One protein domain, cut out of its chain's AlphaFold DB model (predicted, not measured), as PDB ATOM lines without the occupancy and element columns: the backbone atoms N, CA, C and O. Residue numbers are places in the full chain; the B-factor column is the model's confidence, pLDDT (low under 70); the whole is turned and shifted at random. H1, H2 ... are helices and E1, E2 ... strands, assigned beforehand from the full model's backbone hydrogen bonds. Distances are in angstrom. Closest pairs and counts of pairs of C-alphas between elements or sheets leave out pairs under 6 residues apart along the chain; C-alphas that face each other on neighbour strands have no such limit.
ATOM      1  N   ILE A  13     -38.901  -4.863  19.338       85.12
ATOM      2  CA  ILE A  13     -39.663  -3.815  20.010       85.12
ATOM      3  C   ILE A  13     -40.376  -2.922  18.989       85.12
ATOM      4  O   ILE A  13     -39.826  -2.528  17.965       85.12
ATOM      5  N   GLY A  14     -41.633  -2.583  19.274       85.69
ATOM      6  CA  GLY A  14     -42.414  -1.675  18.433       85.69
ATOM      7  C   GLY A  14     -42.028  -0.204  18.640       85.69
ATOM      8  O   GLY A  14     -41.447   0.131  19.671       85.69
ATOM      9  N   PRO A  15     -42.435   0.699  17.734       86.75
ATOM     10  CA  PRO A  15     -41.994   2.100  17.712       86.75
ATOM     11  C   PRO A  15     -42.241   2.864  19.021       86.75
ATOM     12  O   PRO A  15     -41.390   3.628  19.444       86.75
ATOM     13  N   VAL A  16     -43.349   2.601  19.724       87.94
ATOM     14  CA  VAL A  16     -43.630   3.243  21.027       87.94
ATOM     15  C   VAL A  16     -42.630   2.809  22.104       87.94
ATOM     16  O   VAL A  16     -42.266   3.590  22.975       87.94
ATOM     17  N   SER A  17     -42.194   1.549  22.078       88.06
ATOM     18  CA  SER A  17     -41.183   1.054  23.016       88.06
ATOM     19  C   SER A  17     -39.797   1.593  22.678       88.06
ATOM     20  O   SER A  17     -39.016   1.826  23.594       88.06
ATOM     21  N   ARG A  18     -39.507   1.796  21.386       89.12
ATOM     22  CA  ARG A  18     -38.252   2.397  20.929       89.12
ATOM     23  C   ARG A  18     -38.147   3.851  21.380       89.12
ATOM     24  O   ARG A  18     -37.188   4.192  22.057       89.12
ATOM     25  N   GLU A  19     -39.198   4.636  21.148       88.38
ATOM     26  CA  GLU A  19     -39.301   6.030  21.595       88.38
ATOM     27  C   GLU A  19     -39.104   6.143  23.111       88.38
ATOM     28  O   GLU A  19     -38.221   6.856  23.571       88.38
ATOM     29  N   ARG A  20     -39.826   5.335  23.897       89.06
ATOM     30  CA  ARG A  20     -39.675   5.310  25.362       89.06
ATOM     31  C   ARG A  20     -38.275   4.917  25.826       89.06
ATOM     32  O   ARG A  20     -37.818   5.408  26.853       89.06
ATOM     33  N   ALA A  21     -37.625   3.985  25.130       86.88
ATOM     34  CA  ALA A  21     -36.260   3.592  25.455       86.88
ATOM     35  C   ALA A  21     -35.283   4.735  25.152       86.88
ATOM     36  O   ALA A  21     -34.453   5.057  25.998       86.88
ATOM     37  N   SER A  22     -35.427   5.382  23.995       88.25
ATOM     38  CA  SER A  22     -34.634   6.546  23.600       88.25
ATOM     39  C   SER A  22     -34.807   7.708  24.581       88.25
ATOM     40  O   SER A  22     -33.809   8.224  25.071       88.25
ATOM     41  N   GLU A  23     -36.043   8.049  24.959       89.38
ATOM     42  CA  GLU A  23     -36.342   9.082  25.964       89.38
ATOM     43  C   GLU A  23     -35.734   8.762  27.336       89.38
ATOM     44  O   GLU A  23     -35.246   9.652  28.026       89.38
ATOM     45  N   ALA A  24     -35.750   7.492  27.754       88.00
ATOM     46  CA  ALA A  24     -35.167   7.080  29.031       88.00
ATOM     47  C   ALA A  24     -33.629   7.134  29.032       88.00
ATOM     48  O   ALA A  24     -33.016   7.306  30.087       88.00
ATOM     49  N   ILE A  25     -33.009   6.946  27.864       87.31
ATOM     50  CA  ILE A  25     -31.559   7.050  27.672       87.31
ATOM     51  C   ILE A  25     -31.137   8.519  27.541       87.31
ATOM     52  O   ILE A  25     -30.056   8.900  27.997       87.31
ATOM     53  N   GLU A  26     -31.986   9.356  26.948       86.44
ATOM     54  CA  GLU A  26     -31.741  10.783  26.794       86.44
ATOM     55  C   GLU A  26     -31.616  11.470  28.166       86.44
ATOM     56  O   GLU A  26     -32.494  11.413  29.021       86.44
ATOM     57  N   GLY A  27     -30.470  12.112  28.404       78.06
ATOM     58  CA  GLY A  27     -30.180  12.777  29.678       78.06
ATOM     59  C   GLY A  27     -29.759  11.844  30.821       78.06
ATOM     60  O   GLY A  27     -29.502  12.326  31.928       78.06
ATOM     61  N   ALA A  28     -29.631  10.534  30.586       82.50
ATOM     62  CA  ALA A  28     -29.091   9.615  31.580       82.50
ATOM     63  C   ALA A  28     -27.601   9.900  31.843       82.50
ATOM     64  O   ALA A  28     -26.794   9.959  30.920       82.50
ATOM     65  N   GLY A  29     -27.203  10.031  33.113       77.12
ATOM     66  CA  GLY A  29     -25.787  10.188  33.489       77.12
ATOM     67  C   GLY A  29     -24.974   8.889  33.392       77.12
ATOM     68  O   GLY A  29     -23.752   8.921  33.244       77.12
ATOM     69  N   THR A  30     -25.660   7.745  33.453       79.06
ATOM     70  CA  THR A  30     -25.084   6.411  33.277       79.06
ATOM     71  C   THR A  30     -26.104   5.508  32.585       79.06
ATOM     72  O   THR A  30     -27.262   5.468  32.998       79.06
ATOM     73  N   VAL A  31     -25.667   4.752  31.578       81.56
ATOM     74  CA  VAL A  31     -26.465   3.777  30.832       81.56
ATOM     75  C   VAL A  31     -25.817   2.403  30.960       81.56
ATOM     76  O   VAL A  31     -24.638   2.230  30.660       81.56
ATOM     77  N   VAL A  32     -26.591   1.412  31.397       82.75
ATOM     78  CA  VAL A  32     -26.150   0.015  31.459       82.75
ATOM     79  C   VAL A  32     -27.068  -0.810  30.572       82.75
ATOM     80  O   VAL A  32     -28.217  -1.065  30.925       82.75
ATOM     81  N   TRP A  33     -26.558  -1.235  29.423       80.81
ATOM     82  CA  TRP A  33     -27.232  -2.154  28.520       80.81
ATOM     83  C   TRP A  33     -26.608  -3.544  28.659       80.81
ATOM     84  O   TRP A  33     -25.721  -3.935  27.907       80.81
ATOM     85  N   ALA A  34     -27.044  -4.270  29.687       68.50
ATOM     86  CA  ALA A  34     -26.544  -5.604  30.027       68.50
ATOM     87  C   ALA A  34     -27.492  -6.718  29.545       68.50
ATOM     88  O   ALA A  34     -27.904  -7.578  30.323       68.50
ATOM     89  N   GLY A  35     -27.887  -6.671  28.273       65.44
ATOM     90  CA  GLY A  35     -28.819  -7.623  27.668       65.44
ATOM     91  C   GLY A  35     -28.447  -7.961  26.226       65.44
ATOM     92  O   GLY A  35     -27.531  -7.378  25.660       65.44
ATOM     93  N   GLY A  36     -29.164  -8.914  25.628       65.31
ATOM     94  CA  GLY A  36     -29.079  -9.172  24.189       65.31
ATOM     95  C   GLY A  36     -29.716  -8.051  23.359       65.31
ATOM     96  O   GLY A  36     -30.208  -7.057  23.898       65.31
ATOM     97  N   ALA A  37     -29.726  -8.227  22.038       72.12
ATOM     98  CA  ALA A  37     -30.464  -7.351  21.135       72.12
ATOM     99  C   ALA A  37     -31.943  -7.227  21.554       72.12
ATOM    100  O   ALA A  37     -32.519  -8.136  22.155       72.12
ATOM    101  N   MET A  38     -32.571  -6.097  21.224       78.44
ATOM    102  CA  MET A  38     -33.988  -5.849  21.533       78.44
ATOM    103  C   MET A  38     -34.937  -6.710  20.675       78.44
ATOM    104  O   MET A  38     -36.130  -6.793  20.971       78.44
ATOM    105  N   GLY A  39     -34.397  -7.350  19.635       77.12
ATOM    106  CA  GLY A  39     -35.080  -8.227  18.690       77.12
ATOM    107  C   GLY A  39     -34.102  -9.176  17.991       77.12
ATOM    108  O   GLY A  39     -32.952  -9.313  18.408       77.12
ATOM    109  N   VAL A  40     -34.556  -9.822  16.915       77.81
ATOM    110  CA  VAL A  40     -33.732 -10.717  16.078       77.81
ATOM    111  C   VAL A  40     -32.836  -9.881  15.159       77.81
ATOM    112  O   VAL A  40     -33.195  -9.577  14.022       77.81
ATOM    113  N   CYS A  41     -31.674  -9.470  15.666       70.75
ATOM    114  CA  CYS A  41     -30.752  -8.567  14.973       70.75
ATOM    115  C   CYS A  41     -30.128  -9.147  13.692       70.75
ATOM    116  O   CYS A  41     -29.617  -8.393  12.870       70.75
ATOM    117  N   GLU A  42     -30.190 -10.464  13.502       75.38
ATOM    118  CA  GLU A  42     -29.733 -11.169  12.303       75.38
ATOM    119  C   GLU A  42     -30.633 -10.913  11.082       75.38
ATOM    120  O   GLU A  42     -30.243 -11.203   9.952       75.38
ATOM    121  N   CYS A  43     -31.841 -10.383  11.297       76.56
ATOM    122  CA  CYS A  43     -32.774 -10.010  10.244       76.56
ATOM    123  C   CYS A  43     -32.941  -8.487  10.221       76.56
ATOM    124  O   CYS A  43     -33.403  -7.891  11.193       76.56
ATOM    125  N   ASP A  44     -32.610  -7.851   9.095       75.50
ATOM    126  CA  ASP A  44     -32.603  -6.387   8.976       75.50
ATOM    127  C   ASP A  44     -33.938  -5.729   9.334       75.50
ATOM    128  O   ASP A  44     -33.951  -4.660   9.947       75.50
ATOM    129  N   GLU A  45     -35.045  -6.389   9.000       75.25
ATOM    130  CA  GLU A  45     -36.420  -5.942   9.250       75.25
ATOM    131  C   GLU A  45     -36.813  -6.043  10.737       75.25
ATOM    132  O   GLU A  45     -37.771  -5.408  11.173       75.25
ATOM    133  N   LEU A  46     -36.066  -6.825  11.523       80.06
ATOM    134  CA  LEU A  46     -36.282  -7.082  12.952       80.06
ATOM    135  C   LEU A  46     -35.165  -6.500  13.835       80.06
ATOM    136  O   LEU A  46     -35.170  -6.673  15.053       80.06
ATOM    137  N   ALA A  47     -34.212  -5.792  13.230       81.81
ATOM    138  CA  ALA A  47     -33.087  -5.169  13.916       81.81
ATOM    139  C   ALA A  47     -33.323  -3.682  14.233       81.81
ATOM    140  O   ALA A  47     -32.517  -3.058  14.920       81.81
ATOM    141  N   GLU A  48     -34.410  -3.090  13.739       84.94
ATOM    142  CA  GLU A  48     -34.661  -1.649  13.821       84.94
ATOM    143  C   GLU A  48     -34.772  -1.148  15.269       84.94
ATOM    144  O   GLU A  48     -34.146  -0.147  15.614       84.94
ATOM    145  N   GLY A  49     -35.456  -1.879  16.153       84.44
ATOM    146  CA  GLY A  49     -35.506  -1.535  17.573       84.44
ATOM    147  C   GLY A  49     -34.147  -1.606  18.263       84.44
ATOM    148  O   GLY A  49     -33.815  -0.750  19.081       84.44
ATOM    149  N   THR A  50     -33.327  -2.584  17.884       86.00
ATOM    150  CA  THR A  50     -31.955  -2.710  18.393       86.00
ATOM    151  C   THR A  50     -31.075  -1.555  17.907       86.00
ATOM    152  O   THR A  50     -30.315  -1.001  18.698       86.00
ATOM    153  N   ARG A  51     -31.208  -1.144  16.640       85.50
ATOM    154  CA  ARG A  51     -30.474  -0.004  16.063       85.50
ATOM    155  C   ARG A  51     -30.853   1.317  16.720       85.50
ATOM    156  O   ARG A  51     -29.972   2.127  16.988       85.50
ATOM    157  N   GLU A  52     -32.137   1.529  16.991       88.62
ATOM    158  CA  GLU A  52     -32.610   2.765  17.615       88.62
ATOM    159  C   GLU A  52     -32.079   2.902  19.048       88.62
ATOM    160  O   GLU A  52     -31.487   3.925  19.396       88.62
ATOM    161  N   VAL A  53     -32.167   1.828  19.842       87.69
ATOM    162  CA  VAL A  53     -31.590   1.792  21.195       87.69
ATOM    163  C   VAL A  53     -30.070   1.958  21.152       87.69
ATOM    164  O   VAL A  53     -29.528   2.766  21.903       87.69
ATOM    165  N   ALA A  54     -29.369   1.267  20.248       85.56
ATOM    166  CA  ALA A  54     -27.923   1.422  20.085       85.56
ATOM    167  C   ALA A  54     -27.534   2.869  19.724       85.56
ATOM    168  O   ALA A  54     -26.582   3.415  20.286       85.56
ATOM    169  N   GLY A  55     -28.302   3.523  18.850       85.81
ATOM    170  CA  GLY A  55     -28.121   4.931  18.499       85.81
ATOM    171  C   GLY A  55     -28.307   5.866  19.695       85.81
ATOM    172  O   GLY A  55     -27.469   6.742  19.922       85.81
ATOM    173  N   ALA A  56     -29.349   5.650  20.503       88.50
ATOM    174  CA  ALA A  56     -29.584   6.417  21.725       88.50
ATOM    175  C   ALA A  56     -28.436   6.247  22.734       88.50
ATOM    176  O   ALA A  56     -27.955   7.224  23.309       88.50
ATOM    177  N   VAL A  57     -27.929   5.020  22.896       85.12
ATOM    178  CA  VAL A  57     -26.771   4.721  23.751       85.12
ATOM    179  C   VAL A  57     -25.518   5.471  23.280       85.12
ATOM    180  O   VAL A  57     -24.826   6.088  24.092       85.12
ATOM    181  N   VAL A  58     -25.234   5.471  21.973       82.44
ATOM    182  CA  VAL A  58     -24.108   6.226  21.393       82.44
ATOM    183  C   VAL A  58     -24.292   7.731  21.601       82.44
ATOM    184  O   VAL A  58     -23.331   8.427  21.935       82.44
ATOM    185  N   ALA A  59     -25.510   8.248  21.437       82.88
ATOM    186  CA  ALA A  59     -25.815   9.655  21.678       82.88
ATOM    187  C   ALA A  59     -25.575  10.042  23.147       82.88
ATOM    188  O   ALA A  59     -24.904  11.043  23.407       82.88
ATOM    189  N   ALA A  60     -26.023   9.221  24.101       82.75
ATOM    190  CA  ALA A  60     -25.771   9.428  25.525       82.75
ATOM    191  C   ALA A  60     -24.269   9.395  25.853       82.75
ATOM    192  O   ALA A  60     -23.768  10.278  26.551       82.75
ATOM    193  N   ALA A  61     -23.520   8.443  25.288       77.31
ATOM    194  CA  ALA A  61     -22.066   8.387  25.439       77.31
ATOM    195  C   ALA A  61     -21.384   9.666  24.921       77.31
ATOM    196  O   ALA A  61     -20.521  10.235  25.592       77.31
ATOM    197  N   ARG A  62     -21.795  10.162  23.744       76.06
ATOM    198  CA  ARG A  62     -21.290  11.422  23.165       76.06
ATOM    199  C   ARG A  62     -21.661  12.644  24.004       76.06
ATOM    200  O   ARG A  62     -20.883  13.592  24.058       76.06
ATOM    201  N   ALA A  63     -22.807  12.605  24.679       78.69
ATOM    202  CA  ALA A  63     -23.241  13.632  25.621       78.69
ATOM    203  C   ALA A  63     -22.507  13.572  26.978       78.69
ATOM    204  O   ALA A  63     -22.701  14.453  27.814       78.69
ATOM    205  N   GLY A  64     -21.639  12.577  27.198       71.75
ATOM    206  CA  GLY A  64     -20.817  12.449  28.404       71.75
ATOM    207  C   GLY A  64     -21.362  11.486  29.461       71.75
ATOM    208  O   GLY A  64     -20.829  11.460  30.570       71.75
ATOM    209  N   ALA A  65     -22.386  10.690  29.140       76.62
ATOM    210  CA  ALA A  65     -22.856   9.619  30.010       76.62
ATOM    211  C   ALA A  65     -21.819   8.491  30.119       76.62
ATOM    212  O   ALA A  65     -21.122   8.175  29.151       76.62
ATOM    213  N   ASN A  66     -21.759   7.830  31.276       76.12
ATOM    214  CA  ASN A  66     -21.014   6.577  31.399       76.12
ATOM    215  C   ASN A  66     -21.835   5.457  30.759       76.12
ATOM    216  O   ASN A  66     -22.991   5.276  31.128       76.12
ATOM    217  N   VAL A  67     -21.264   4.682  29.842       75.81
ATOM    218  CA  VAL A  67     -21.994   3.601  29.172       75.81
ATOM    219  C   VAL A  67     -21.311   2.261  29.399       75.81
ATOM    220  O   VAL A  67     -20.104   2.119  29.215       75.81
ATOM    221  N   VAL A  68     -22.103   1.261  29.770       79.62
ATOM    222  CA  VAL A  68     -21.695  -0.140  29.877       79.62
ATOM    223  C   VAL A  68     -22.594  -0.953  28.959       79.62
ATOM    224  O   VAL A  68     -23.801  -0.989  29.174       79.62
ATOM    225  N   VAL A  69     -22.021  -1.608  27.953       76.94
ATOM    226  CA  VAL A  69     -22.738  -2.548  27.080       76.94
ATOM    227  C   VAL A  69     -22.173  -3.939  27.318       76.94
ATOM    228  O   VAL A  69     -20.959  -4.120  27.251       76.94
ATOM    229  N   ALA A  70     -23.024  -4.914  27.615       73.88
ATOM    230  CA  ALA A  70     -22.615  -6.291  27.866       73.88
ATOM    231  C   ALA A  70     -23.540  -7.274  27.141       73.88
ATOM    232  O   ALA A  70     -24.760  -7.147  27.221       73.88
ATOM    233  N   GLY A  71     -22.939  -8.267  26.479       70.31
ATOM    234  CA  GLY A  71     -23.617  -9.270  25.657       70.31
ATOM    235  C   GLY A  71     -23.238  -9.133  24.181       70.31
ATOM    236  O   GLY A  71     -23.335  -8.044  23.620       70.31
ATOM    237  N   GLY A  72     -22.837 -10.241  23.543       68.38
ATOM    238  CA  GLY A  72     -22.269 -10.251  22.184       68.38
ATOM    239  C   GLY A  72     -23.099  -9.497  21.140       68.38
ATOM    240  O   GLY A  72     -22.582  -8.614  20.461       68.38
ATOM    241  N   SER A  73     -24.408  -9.760  21.063       75.69
ATOM    242  CA  SER A  73     -25.299  -9.103  20.092       75.69
ATOM    243  C   SER A  73     -25.513  -7.609  20.367       75.69
ATOM    244  O   SER A  73     -25.597  -6.821  19.429       75.69
ATOM    245  N   ALA A  74     -25.588  -7.195  21.637       72.31
ATOM    246  CA  ALA A  74     -25.726  -5.782  21.996       72.31
ATOM    247  C   ALA A  74     -24.424  -5.011  21.759       72.31
ATOM    248  O   ALA A  74     -24.451  -3.884  21.269       72.31
ATOM    249  N   VAL A  75     -23.279  -5.639  22.040       72.56
ATOM    250  CA  VAL A  75     -21.963  -5.088  21.707       72.56
ATOM    251  C   VAL A  75     -21.805  -4.927  20.202       72.56
ATOM    252  O   VAL A  75     -21.421  -3.844  19.766       72.56
ATOM    253  N   ALA A  76     -22.137  -5.950  19.411       76.38
ATOM    254  CA  ALA A  76     -22.085  -5.870  17.954       76.38
ATOM    255  C   ALA A  76     -22.959  -4.719  17.433       76.38
ATOM    256  O   ALA A  76     -22.469  -3.854  16.715       76.38
ATOM    257  N   ALA A  77     -24.209  -4.626  17.899       78.50
ATOM    258  CA  ALA A  77     -25.116  -3.549  17.513       78.50
ATOM    259  C   ALA A  77     -24.611  -2.152  17.912       78.50
ATOM    260  O   ALA A  77     -24.752  -1.199  17.147       78.50
ATOM    261  N   ALA A  78     -24.020  -2.008  19.101       74.94
ATOM    262  CA  ALA A  78     -23.459  -0.740  19.548       74.94
ATOM    263  C   ALA A  78     -22.230  -0.335  18.716       74.94
ATOM    264  O   ALA A  78     -22.110   0.829  18.329       74.94
ATOM    265  N   VAL A  79     -21.346  -1.286  18.405       74.00
ATOM    266  CA  VAL A  79     -20.184  -1.070  17.527       74.00
ATOM    267  C   VAL A  79     -20.635  -0.667  16.122       74.00
ATOM    268  O   VAL A  79     -20.143   0.331  15.596       74.00
ATOM    269  N   ASP A  80     -21.620  -1.367  15.555       78.19
ATOM    270  CA  ASP A  80     -22.207  -1.045  14.248       78.19
ATOM    271  C   ASP A  80     -22.869   0.343  14.239       78.19
ATOM    272  O   ASP A  80     -22.793   1.071  13.249       78.19
ATOM    273  N   ALA A  81     -23.463   0.761  15.363       78.00
ATOM    274  CA  ALA A  81     -24.021   2.101  15.548       78.00
ATOM    275  C   ALA A  81     -22.952   3.202  15.728       78.00
ATOM    276  O   ALA A  81     -23.286   4.383  15.876       78.00
ATOM    277  N   GLY A  82     -21.665   2.849  15.705       71.94
ATOM    278  CA  GLY A  82     -20.555   3.794  15.805       71.94
ATOM    279  C   GLY A  82     -20.101   4.082  17.236       71.94
ATOM    280  O   GLY A  82     -19.485   5.126  17.474       71.94
ATOM    281  N   LEU A  83     -20.381   3.182  18.186       68.50
ATOM    282  CA  LEU A  83     -19.656   3.130  19.455       68.50
ATOM    283  C   LEU A  83     -18.219   2.686  19.129       68.50
ATOM    284  O   LEU A  83     -17.977   1.521  18.827       68.50
ATOM    285  N   GLU A  84     -17.281   3.639  19.086       55.75
ATOM    286  CA  GLU A  84     -15.902   3.435  18.619       55.75
ATOM    287  C   GLU A  84     -15.274   2.141  19.179       55.75
ATOM    288  O   GLU A  84     -15.168   1.957  20.394       55.75
ATOM    289  N   ALA A  85     -14.780   1.266  18.291       45.25
ATOM    290  CA  ALA A  85     -14.144  -0.016  18.634       45.25
ATOM    291  C   ALA A  85     -12.907   0.111  19.556       45.25
ATOM    292  O   ALA A  85     -12.383  -0.882  20.064       45.25
ATOM    293  N   SER A  86     -12.425   1.336  19.781       36.44
ATOM    294  CA  SER A  86     -11.241   1.676  20.571       36.44
ATOM    295  C   SER A  86     -11.448   1.633  22.096       36.44
ATOM    296  O   SER A  86     -10.514   1.925  22.837       36.44
ATOM    297  N   LEU A  87     -12.628   1.240  22.588       42.50
ATOM    298  CA  LEU A  87     -13.000   1.260  24.014       42.50
ATOM    299  C   LEU A  87     -13.011  -0.142  24.666       42.50
ATOM    300  O   LEU A  87     -13.885  -0.480  25.465       42.50
ATOM    301  N   ARG A  88     -12.024  -0.979  24.317       37.84
ATOM    302  CA  ARG A  88     -11.834  -2.332  24.877       37.84
ATOM    303  C   ARG A  88     -11.350  -2.293  26.335       37.84
ATOM    304  O   ARG A  88     -10.335  -1.667  26.630       37.84
ATOM    305  N   SER A  89     -12.005  -3.057  27.213       39.03
ATOM    306  CA  SER A  89     -11.496  -3.439  28.542       39.03
ATOM    307  C   SER A  89     -11.149  -4.940  28.558       39.03
ATOM    308  O   SER A  89     -11.979  -5.742  28.126       39.03
ATOM    309  N   PRO A  90      -9.952  -5.358  29.019       36.09
ATOM    310  CA  PRO A  90      -9.551  -6.758  29.086       36.09
ATOM    311  C   PRO A  90     -10.024  -7.378  30.406       36.09
ATOM    312  O   PRO A  90      -9.317  -7.323  31.409       36.09
ATOM    313  N   VAL A  91     -11.200  -8.003  30.425       38.81
ATOM    314  CA  VAL A  91     -11.554  -8.938  31.505       38.81
ATOM    315  C   VAL A  91     -11.729 -10.319  30.891       38.81
ATOM    316  O   VAL A  91     -12.820 -10.751  30.540       38.81
ATOM    317  N   ALA A  92     -10.592 -10.994  30.718       38.84
ATOM    318  CA  ALA A  92     -10.523 -12.424  30.465       38.84
ATOM    319  C   ALA A  92     -10.821 -13.146  31.785       38.84
ATOM    320  O   ALA A  92      -9.981 -13.185  32.682       38.84
ATOM    321  N   GLY A  93     -12.039 -13.664  31.922       30.56
ATOM    322  CA  GLY A  93     -12.475 -14.299  33.162       30.56
ATOM    323  C   GLY A  93     -13.850 -14.942  33.066       30.56
ATOM    324  O   GLY A  93     -14.702 -14.654  33.893       30.56
ATOM    325  N   GLY A  94     -14.057 -15.800  32.064       33.66
ATOM    326  CA  GLY A  94     -15.086 -16.843  32.104       33.66
ATOM    327  C   GLY A  94     -16.542 -16.387  32.012       33.66
ATOM    328  O   GLY A  94     -17.286 -16.570  32.961       33.66
ATOM    329  N   VAL A  95     -16.943 -15.877  30.849       31.97
ATOM    330  CA  VAL A  95     -18.227 -16.122  30.160       31.97
ATOM    331  C   VAL A  95     -18.020 -15.659  28.714       31.97
ATOM    332  O   VAL A  95     -17.324 -14.668  28.501       31.97
ATOM    333  N   ASP A  96     -18.567 -16.354  27.718       37.00
ATOM    334  CA  ASP A  96     -18.575 -15.919  26.311       37.00
ATOM    335  C   ASP A  96     -19.444 -14.649  26.129       37.00
ATOM    336  O   ASP A  96     -20.530 -14.695  25.556       37.00
ATOM    337  N   ALA A  97     -19.024 -13.513  26.692       45.59
ATOM    338  CA  ALA A  97     -19.783 -12.268  26.699       45.59
ATOM    339  C   ALA A  97     -18.868 -11.084  26.382       45.59
ATOM    340  O   ALA A  97     -18.098 -10.628  27.228       45.59
ATOM    341  N   ASP A  98     -18.962 -10.569  25.160       52.53
ATOM    342  CA  ASP A  98     -18.332  -9.306  24.798       52.53
ATOM    343  C   ASP A  98     -18.900  -8.174  25.678       52.53
ATOM    344  O   ASP A  98     -20.117  -8.062  25.862       52.53
ATOM    345  N   VAL A  99     -18.022  -7.333  26.235       53.12
ATOM    346  CA  VAL A  99     -18.370  -6.165  27.063       53.12
ATOM    347  C   VAL A  99     -17.616  -4.938  26.546       53.12
ATOM    348  O   VAL A  99     -16.399  -4.982  26.364       53.12
ATOM    349  N   VAL A 100     -18.323  -3.824  26.346       63.72
ATOM    350  CA  VAL A 100     -17.770  -2.525  25.929       63.72
ATOM    351  C   VAL A 100     -18.079  -1.474  26.990       63.72
ATOM    352  O   VAL A 100     -19.224  -1.323  27.416       63.72
ATOM    353  N   LEU A 101     -17.053  -0.735  27.419       61.34
ATOM    354  CA  LEU A 101     -17.158   0.284  28.466       61.34
ATOM    355  C   LEU A 101     -16.757   1.647  27.907       61.34
ATOM    356  O   LEU A 101     -15.624   1.831  27.465       61.34
ATOM    357  N   VAL A 102     -17.654   2.626  27.985       55.66
ATOM    358  CA  VAL A 102     -17.417   3.991  27.512       55.66
ATOM    359  C   VAL A 102     -17.462   4.980  28.682       55.66
ATOM    360  O   VAL A 102     -18.518   5.344  29.185       55.66
ATOM    361  N   ARG A 103     -16.241   5.395  29.052       51.94
ATOM    362  CA  ARG A 103     -15.758   6.448  29.977       51.94
ATOM    363  C   ARG A 103     -16.089   6.401  31.485       51.94
ATOM    364  O   ARG A 103     -17.005   5.754  31.956       51.94
ATOM    365  N   HIS A 104     -15.142   7.041  32.197       43.72
ATOM    366  CA  HIS A 104     -14.735   6.979  33.611       43.72
ATOM    367  C   HIS A 104     -14.571   5.573  34.213       43.72
ATOM    368  O   HIS A 104     -15.368   5.102  35.021       43.72
TER     369      HIS A 104
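Overview. This is residues 13 to 104 of the 130 residues of the protein "Phosphoglycerate kinase" of Cafeteria roenbergensis (UniProt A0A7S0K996). A small sheet of three strands is covered on one face by two helices, H2 and H3, while its other face has no named helix over it. H1 packs side by side with H2 beyond the E1 edge of the sheet, and at the opposite end of the long axis residues 81 to 98 make a wide loop before E3. The printed part has 92 residues, with three named helices and three named strands in the order H1 E1 H2 E2 H3 E3. The sheet is mixed, in the order E1 E2 E3, and the class is mixed, helices and strands. The whole is compact, with a radius of gyration of the C-alphas of 12.6 A and spans of 37 by 29 by 18 A.

Arrangement. H1, residues 15 to 25, touches H2, residues 48 to 62, at a shallow tilt of 17 degrees, the same way; their closest C-alphas, of Ser 22 and Ala 56, are 5.4 A apart. E1, residues 30 to 33, is an edge strand and the parallel neighbour of E2, residues 66 to 70, with N 31 and O 66 2.8 A apart, within hydrogen-bond range. E1, H2 and E2 form a strand-helix-strand unit, two parallel neighbour strands with a helix between, and its crossover is right-handed. H2 is on the sheet at a height of 10.7 A, over E1 and E2, along the strands at 25 degrees to E1 on the local plane. H3, residues 72 to 80, is on the same face at a height of 8.0 A, giving two layers, helices on one face of a sheet. It lies over E2 and stands up from the sheet at 45 degrees. H2 and H3 touch at a steep tilt of 66 degrees, the same way; their closest C-alphas, of Ala 54 and Ala 78, are 5.0 A apart. E3, residues 99 to 102, is the other edge strand, antiparallel to E2, with N 100 and O 69 2.8 A apart, within hydrogen-bond range. H1 is not on the sheet and is apart from E2, H3 and E3. In H1, H2 and H3 every O i to N i+4 pair is within hydrogen-bond range.

Along the chain. H1 is 15.3 A long and begins at C-alpha 15, (-41.994, 2.100, 17.712). E1 spans 10.0 A. H2, the longest helix, spans 20.9 A from C-alpha 48 at (-34.661, -1.649, 13.821). E2 spans 13.4 A, H3 12.2 A and E3 10.2 A, ending at C-alpha 102, (-17.417, 3.991, 27.512).

Size, cuts and confidence. The two C-alphas farthest apart are those of Val 16 and Ala 92, 37.8 A. The printed part has no cut. The links E1 to H2 and H3 to E3 are long, with 14 and 18 residues. The mean pLDDT of the printed part is 71.7; residues 34 to 36, 72 and 83 to 104 are under 70.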